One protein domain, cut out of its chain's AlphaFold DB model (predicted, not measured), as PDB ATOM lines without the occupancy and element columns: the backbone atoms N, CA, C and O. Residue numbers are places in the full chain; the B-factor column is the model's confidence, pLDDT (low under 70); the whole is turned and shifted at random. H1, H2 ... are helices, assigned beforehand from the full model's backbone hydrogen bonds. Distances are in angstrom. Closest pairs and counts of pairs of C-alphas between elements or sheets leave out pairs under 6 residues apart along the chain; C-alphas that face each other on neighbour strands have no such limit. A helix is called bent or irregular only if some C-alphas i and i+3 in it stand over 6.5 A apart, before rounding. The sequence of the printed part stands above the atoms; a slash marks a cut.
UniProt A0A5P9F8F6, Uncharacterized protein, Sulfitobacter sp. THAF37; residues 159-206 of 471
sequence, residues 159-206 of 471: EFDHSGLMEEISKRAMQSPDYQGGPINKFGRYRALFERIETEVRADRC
ATOM      1  N   GLU A 159     163.040 209.218 177.299       95.06
ATOM      2  CA  GLU A 159     162.693 208.839 175.925       95.06
ATOM      3  C   GLU A 159     161.344 208.107 175.905       95.06
ATOM      4  O   GLU A 159     161.180 207.067 176.551       95.06
ATOM      5  N   PHE A 160     160.391 208.665 175.156       94.62
ATOM      6  CA  PHE A 160     159.035 208.130 174.950       94.62
ATOM      7  C   PHE A 160     158.874 207.502 173.561       94.62
ATOM      8  O   PHE A 160     158.034 206.632 173.356       94.62
ATOM      9  N   ASP A 161     159.702 207.911 172.600       93.88
ATOM     10  CA  ASP A 161     159.709 207.402 171.233       93.88
ATOM     11  C   ASP A 161     160.794 206.321 171.101       93.88
ATOM     12  O   ASP A 161     161.870 206.527 170.532       93.88
ATOM     13  N   HIS A 162     160.533 205.153 171.698       92.88
ATOM     14  CA  HIS A 162     161.492 204.044 171.681       92.88
ATOM     15  C   HIS A 162     161.750 203.533 170.257       92.88
ATOM     16  O   HIS A 162     162.894 203.255 169.902       92.88
ATOM     17  N   SER A 163     160.711 203.465 169.421       91.94
ATOM     18  CA  SER A 163     160.825 203.038 168.025       91.94
ATOM     19  C   SER A 163     161.737 203.967 167.225       91.94
ATOM     20  O   SER A 163     162.686 203.493 166.600       91.94
ATOM     21  N   GLY A 164     161.511 205.282 167.297       93.88
ATOM     22  CA  GLY A 164     162.336 206.263 166.599       93.88
ATOM     23  C   GLY A 164     163.759 206.348 167.152       93.88
ATOM     24  O   GLY A 164     164.704 206.534 166.383       93.88
ATOM     25  N   LEU A 165     163.953 206.144 168.463       93.88
ATOM     26  CA  LEU A 165     165.291 205.988 169.045       93.88
ATOM     27  C   LEU A 165     166.022 204.782 168.431       93.88
ATOM     28  O   LEU A 165     167.157 204.918 167.972       93.88
ATOM     29  N   MET A 166     165.382 203.610 168.402       94.06
ATOM     30  CA  MET A 166     165.994 202.376 167.897       94.06
ATOM     31  C   MET A 166     166.261 202.420 166.390       94.06
ATOM     32  O   MET A 166     167.274 201.875 165.935       94.06
ATOM     33  N   GLU A 167     165.402 203.084 165.615       94.69
ATOM     34  CA  GLU A 167     165.624 203.332 164.189       94.69
ATOM     35  C   GLU A 167     166.882 204.183 163.966       94.69
ATOM     36  O   GLU A 167     167.759 203.800 163.188       94.69
ATOM     37  N   GLU A 168     167.026 205.291 164.699       95.75
ATOM     38  CA  GLU A 168     168.181 206.183 164.570       95.75
ATOM     39  C   GLU A 168     169.480 205.506 165.035       95.75
ATOM     40  O   GLU A 168     170.502 205.599 164.348       95.75
ATOM     41  N   ILE A 169     169.444 204.750 166.140       94.56
ATOM     42  CA  ILE A 169     170.584 203.937 166.592       94.56
ATOM     43  C   ILE A 169     170.985 202.938 165.505       94.56
ATOM     44  O   ILE A 169     172.162 202.842 165.155       94.56
ATOM     45  N   SER A 170     170.018 202.213 164.938       92.38
ATOM     46  CA  SER A 170     170.277 201.213 163.897       92.38
ATOM     47  C   SER A 170     170.880 201.850 162.649       92.38
ATOM     48  O   SER A 170     171.860 201.345 162.104       92.38
ATOM     49  N   LYS A 171     170.338 202.994 162.224       95.31
ATOM     50  CA  LYS A 171     170.830 203.759 161.079       95.31
ATOM     51  C   LYS A 171     172.268 204.228 161.287       95.31
ATOM     52  O   LYS A 171     173.101 204.008 160.408       95.31
ATOM     53  N   ARG A 172     172.590 204.812 162.446       96.25
ATOM     54  CA  ARG A 172     173.963 205.242 162.768       96.25
ATOM     55  C   ARG A 172     174.917 204.060 162.906       96.25
ATOM     56  O   ARG A 172     176.050 204.139 162.441       96.25
ATOM     57  N   ALA A 173     174.458 202.942 163.467       93.00
ATOM     58  CA  ALA A 173     175.258 201.724 163.561       93.00
ATOM     59  C   ALA A 173     175.621 201.192 162.173       93.00
ATOM     60  O   ALA A 173     176.790 200.914 161.929       93.00
ATOM     61  N   MET A 174     174.668 201.144 161.236       92.31
ATOM     62  CA  MET A 174     174.925 200.725 159.852       92.31
ATOM     63  C   MET A 174     175.870 201.664 159.089       92.31
ATOM     64  O   MET A 174     176.519 201.231 158.140       92.31
ATOM     65  N   GLN A 175     175.940 202.937 159.482       95.00
ATOM     66  CA  GLN A 175     176.833 203.938 158.892       95.00
ATOM     67  C   GLN A 175     178.223 203.969 159.548       95.00
ATOM     68  O   GLN A 175     179.138 204.590 159.007       95.00
ATOM     69  N   SER A 176     178.396 203.314 160.700       95.00
ATOM     70  CA  SER A 176     179.668 203.282 161.414       95.00
ATOM     71  C   SER A 176     180.712 202.463 160.645       95.00
ATOM     72  O   SER A 176     180.418 201.339 160.237       95.00
ATOM     73  N   PRO A 177     181.962 202.944 160.509       94.56
ATOM     74  CA  PRO A 177     183.044 202.156 159.915       94.56
ATOM     75  C   PRO A 177     183.379 200.895 160.731       94.56
ATOM     76  O   PRO A 177     183.911 199.932 160.182       94.56
ATOM     77  N   ASP A 178     183.035 200.877 162.024       92.12
ATOM     78  CA  ASP A 178     183.216 199.720 162.909       92.12
ATOM     79  C   ASP A 178     182.186 198.603 162.631       92.12
ATOM     80  O   ASP A 178     182.310 197.486 163.142       92.12
ATOM     81  N   TYR A 179     181.152 198.885 161.832       92.38
ATOM     82  CA  TYR A 179     180.122 197.919 161.475       92.38
ATOM     83  C   TYR A 179     180.545 197.095 160.256       92.38
ATOM     84  O   TYR A 179     180.511 197.546 159.115       92.38
ATOM     85  N   GLN A 180     180.913 195.836 160.490       86.81
ATOM     86  CA  GLN A 180     181.457 194.943 159.457       86.81
ATOM     87  C   GLN A 180     180.380 194.187 158.656       86.81
ATOM     88  O   GLN A 180     180.684 193.223 157.953       86.81
ATOM     89  N   GLY A 181     179.113 194.601 158.761       81.88
ATOM     90  CA  GLY A 181     177.976 193.891 158.177       81.88
ATOM     91  C   GLY A 181     177.619 192.597 158.925       81.88
ATOM     92  O   GLY A 181     178.440 191.961 159.590       81.88
ATOM     93  N   GLY A 182     176.348 192.206 158.854       78.88
ATOM     94  CA  GLY A 182     175.817 191.000 159.495       78.88
ATOM     95  C   GLY A 182     174.460 191.236 160.160       78.88
ATOM     96  O   GLY A 182     174.040 192.377 160.313       78.88
ATOM     97  N   PRO A 183     173.739 190.170 160.541       72.00
ATOM     98  CA  PRO A 183     172.468 190.325 161.233       72.00
ATOM     99  C   PRO A 183     172.686 190.939 162.625       72.00
ATOM    100  O   PRO A 183     173.560 190.506 163.381       72.00
ATOM    101  N   ILE A 184     171.860 191.937 162.956       63.59
ATOM    102  CA  ILE A 184     171.901 192.718 164.209       63.59
ATOM    103  C   ILE A 184     171.784 191.816 165.452       63.59
ATOM    104  O   ILE A 184     172.315 192.139 166.510       63.59
ATOM    105  N   ASN A 185     171.201 190.622 165.310       63.66
ATOM    106  CA  ASN A 185     171.063 189.646 166.391       63.66
ATOM    107  C   ASN A 185     172.393 189.093 166.952       63.66
ATOM    108  O   ASN A 185     172.381 188.441 167.994       63.66
ATOM    109  N   LYS A 186     173.555 189.381 166.342       66.94
ATOM    110  CA  LYS A 186     174.882 189.079 166.917       66.94
ATOM    111  C   LYS A 186     175.341 190.155 167.912       66.94
ATOM    112  O   LYS A 186     176.495 190.588 167.872       66.94
ATOM    113  N   PHE A 187     174.448 190.555 168.821       61.97
ATOM    114  CA  PHE A 187     174.636 191.649 169.781       61.97
ATOM    115  C   PHE A 187     175.970 191.587 170.537       61.97
ATOM    116  O   PHE A 187     176.590 192.621 170.747       61.97
ATOM    117  N   GLY A 188     176.488 190.397 170.857       74.12
ATOM    118  CA  GLY A 188     177.772 190.264 171.556       74.12
ATOM    119  C   GLY A 188     178.970 190.903 170.835       74.12
ATOM    120  O   GLY A 188     179.863 191.413 171.501       74.12
ATOM    121  N   ARG A 189     178.993 190.927 169.491       78.75
ATOM    122  CA  ARG A 189     180.113 191.510 168.722       78.75
ATOM    123  C   ARG A 189     180.043 193.028 168.593       78.75
ATOM    124  O   ARG A 189     181.082 193.662 168.469       78.75
ATOM    125  N   TYR A 190     178.837 193.593 168.619       86.31
ATOM    126  CA  TYR A 190     178.611 195.024 168.398       86.31
ATOM    127  C   TYR A 190     178.113 195.757 169.647       86.31
ATOM    128  O   TYR A 190     177.840 196.947 169.567       86.31
ATOM    129  N   ARG A 191     178.019 195.091 170.805       89.12
ATOM    130  CA  ARG A 191     177.470 195.670 172.041       89.12
ATOM    131  C   ARG A 191     178.085 197.027 172.385       89.12
ATOM    132  O   ARG A 191     177.351 197.991 172.535       89.12
ATOM    133  N   ALA A 192     179.414 197.115 172.403       89.88
ATOM    134  CA  ALA A 192     180.114 198.366 172.699       89.88
ATOM    135  C   ALA A 192     179.841 199.470 171.657       89.88
ATOM    136  O   ALA A 192     179.758 200.644 172.009       89.88
ATOM    137  N   LEU A 193     179.673 199.104 170.377       92.50
ATOM    138  CA  LEU A 193     179.303 200.045 169.315       92.50
ATOM    139  C   LEU A 193     177.884 200.586 169.534       92.50
ATOM    140  O   LEU A 193     177.679 201.794 169.456       92.50
ATOM    141  N   PHE A 194     176.923 199.707 169.828       92.06
ATOM    142  CA  PHE A 194     175.538 200.097 170.098       92.06
ATOM    143  C   PHE A 194     175.416 200.938 171.372       92.06
ATOM    144  O   PHE A 194     174.755 201.963 171.326       92.06
ATOM    145  N   GLU A 195     176.097 200.578 172.465       92.00
ATOM    146  CA  GLU A 195     176.102 201.363 173.713       92.00
ATOM    147  C   GLU A 195     176.683 202.774 173.491       92.00
ATOM    148  O   GLU A 195     176.132 203.766 173.980       92.00
ATOM    149  N   ARG A 196     177.756 202.892 172.691       94.94
ATOM    150  CA  ARG A 196     178.330 204.189 172.296       94.94
ATOM    151  C   ARG A 196     177.334 205.020 171.482       94.94
ATOM    152  O   ARG A 196     177.068 206.163 171.838       94.94
ATOM    153  N   ILE A 197     176.765 204.444 170.421       95.38
ATOM    154  CA  ILE A 197     175.815 205.141 169.539       95.38
ATOM    155  C   ILE A 197     174.534 205.510 170.286       95.38
ATOM    156  O   ILE A 197     174.031 206.611 170.108       95.38
ATOM    157  N   GLU A 198     174.009 204.631 171.137       94.31
ATOM    158  CA  GLU A 198     172.850 204.936 171.975       94.31
ATOM    159  C   GLU A 198     173.126 206.148 172.867       94.31
ATOM    160  O   GLU A 198     172.294 207.051 172.945       94.31
ATOM    161  N   THR A 199     174.309 206.208 173.485       92.81
ATOM    162  CA  THR A 199     174.726 207.356 174.302       92.81
ATOM    163  C   THR A 199     174.758 208.649 173.481       92.81
ATOM    164  O   THR A 199     174.216 209.663 173.918       92.81
ATOM    165  N   GLU A 200     175.336 208.617 172.275       95.38
ATOM    166  CA  GLU A 200     175.384 209.766 171.359       95.38
ATOM    167  C   GLU A 200     173.981 210.207 170.913       95.38
ATOM    168  O   GLU A 200     173.642 211.385 170.996       95.38
ATOM    169  N   VAL A 201     173.132 209.267 170.487       95.19
ATOM    170  CA  VAL A 201     171.768 209.566 170.026       95.19
ATOM    171  C   VAL A 201     170.919 210.130 171.165       95.19
ATOM    172  O   VAL A 201     170.173 211.082 170.948       95.19
ATOM    173  N   ARG A 202     171.037 209.593 172.385       93.44
ATOM    174  CA  ARG A 202     170.344 210.137 173.566       93.44
ATOM    175  C   ARG A 202     170.839 211.534 173.928       93.44
ATOM    176  O   ARG A 202     170.022 212.371 174.304       93.44
ATOM    177  N   ALA A 203     172.137 211.804 173.786       93.12
ATOM    178  CA  ALA A 203     172.685 213.143 173.978       93.12
ATOM    179  C   ALA A 203     172.129 214.129 172.936       93.12
ATOM    180  O   ALA A 203     171.656 215.199 173.310       93.12
ATOM    181  N   ASP A 204     172.078 213.750 171.658       94.19
ATOM    182  CA  ASP A 204     171.495 214.585 170.595       94.19
ATOM    183  C   ASP A 204     169.990 214.820 170.799       94.19
ATOM    184  O   ASP A 204     169.455 215.885 170.489       94.19
ATOM    185  N   ARG A 205     169.297 213.818 171.347       93.38
ATOM    186  CA  ARG A 205     167.861 213.841 171.641       93.38
ATOM    187  C   ARG A 205     167.541 214.390 173.034       93.38
ATOM    188  O   ARG A 205     166.385 214.332 173.438       93.38
ATOM    189  N   CYS A 206     168.495 214.967 173.765       92.94
ATOM    190  CA  CYS A 206     168.213 215.502 175.104       92.94
ATOM    191  C   CYS A 206     167.252 216.706 175.106       92.94
ATOM    192  O   CYS A 206     166.726 217.056 176.157       92.94
TER     193      CYS A 206
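This is residues 159 to 206 of the 471 residues of an uncharacterized protein of Sulfitobacter sp. THAF37 (UniProt A0A5P9F8F6). What does the model look like? Two helices, H1 and then H2, cross steeply, with the contact closest at Ile 169 of H1 and Glu 198 of H2, and a long loop, residues 176 to 186, joins them round one end. H2 has a kink, and the first and last printed residues lie at the end away from the loop. How large is it, and of what class? The printed part has 48 residues with two named helices and no named strand, and the class is all helix. It is compact, with a radius of gyration of the C-alphas of 10.6 A, yet elongated, spanning 29 by 17 by 17 A.

How do the helices meet? H1, residues 162 to 175, and H2, residues 187 to 204, touch, and their closest C-alphas, those of Ile 169 and Glu 198, are 5.9 A apart. Which way do they run? They run opposite ways at a steep tilt of 66 degrees. What do the backbone N and O atoms show? In H1 every O i to N i+4 pair is within hydrogen-bond range, in H2 12 of 14.

Where is H1? It begins at C-alpha 162, (161.492, 204.044, 171.681), and is 20.0 A long from first to last C-alpha. Where is H2? It is 23.2 A long and ends at C-alpha 204, (171.495, 214.585, 170.595). Is H2 straight? It has a kink of 40 degrees near residue 194. It is irregular, with the C-alphas of Arg 189 and Ala 192 7.9 A apart, and its line is a rough one.

How far does it reach? The two C-alphas farthest apart, those of Phe 160 and Gln 180, are 30.3 A apart, while those of Glu 159 and Cys 206, first and last printed, are 8.7 A apart. Is the printed part whole? It has no cut, and 11 residues make the long link from H1 to H2. Where is confidence low? Residues 184 to 187, of which 187 belongs to H2, are under 70, and the mean pLDDT of the printed part is 89.1.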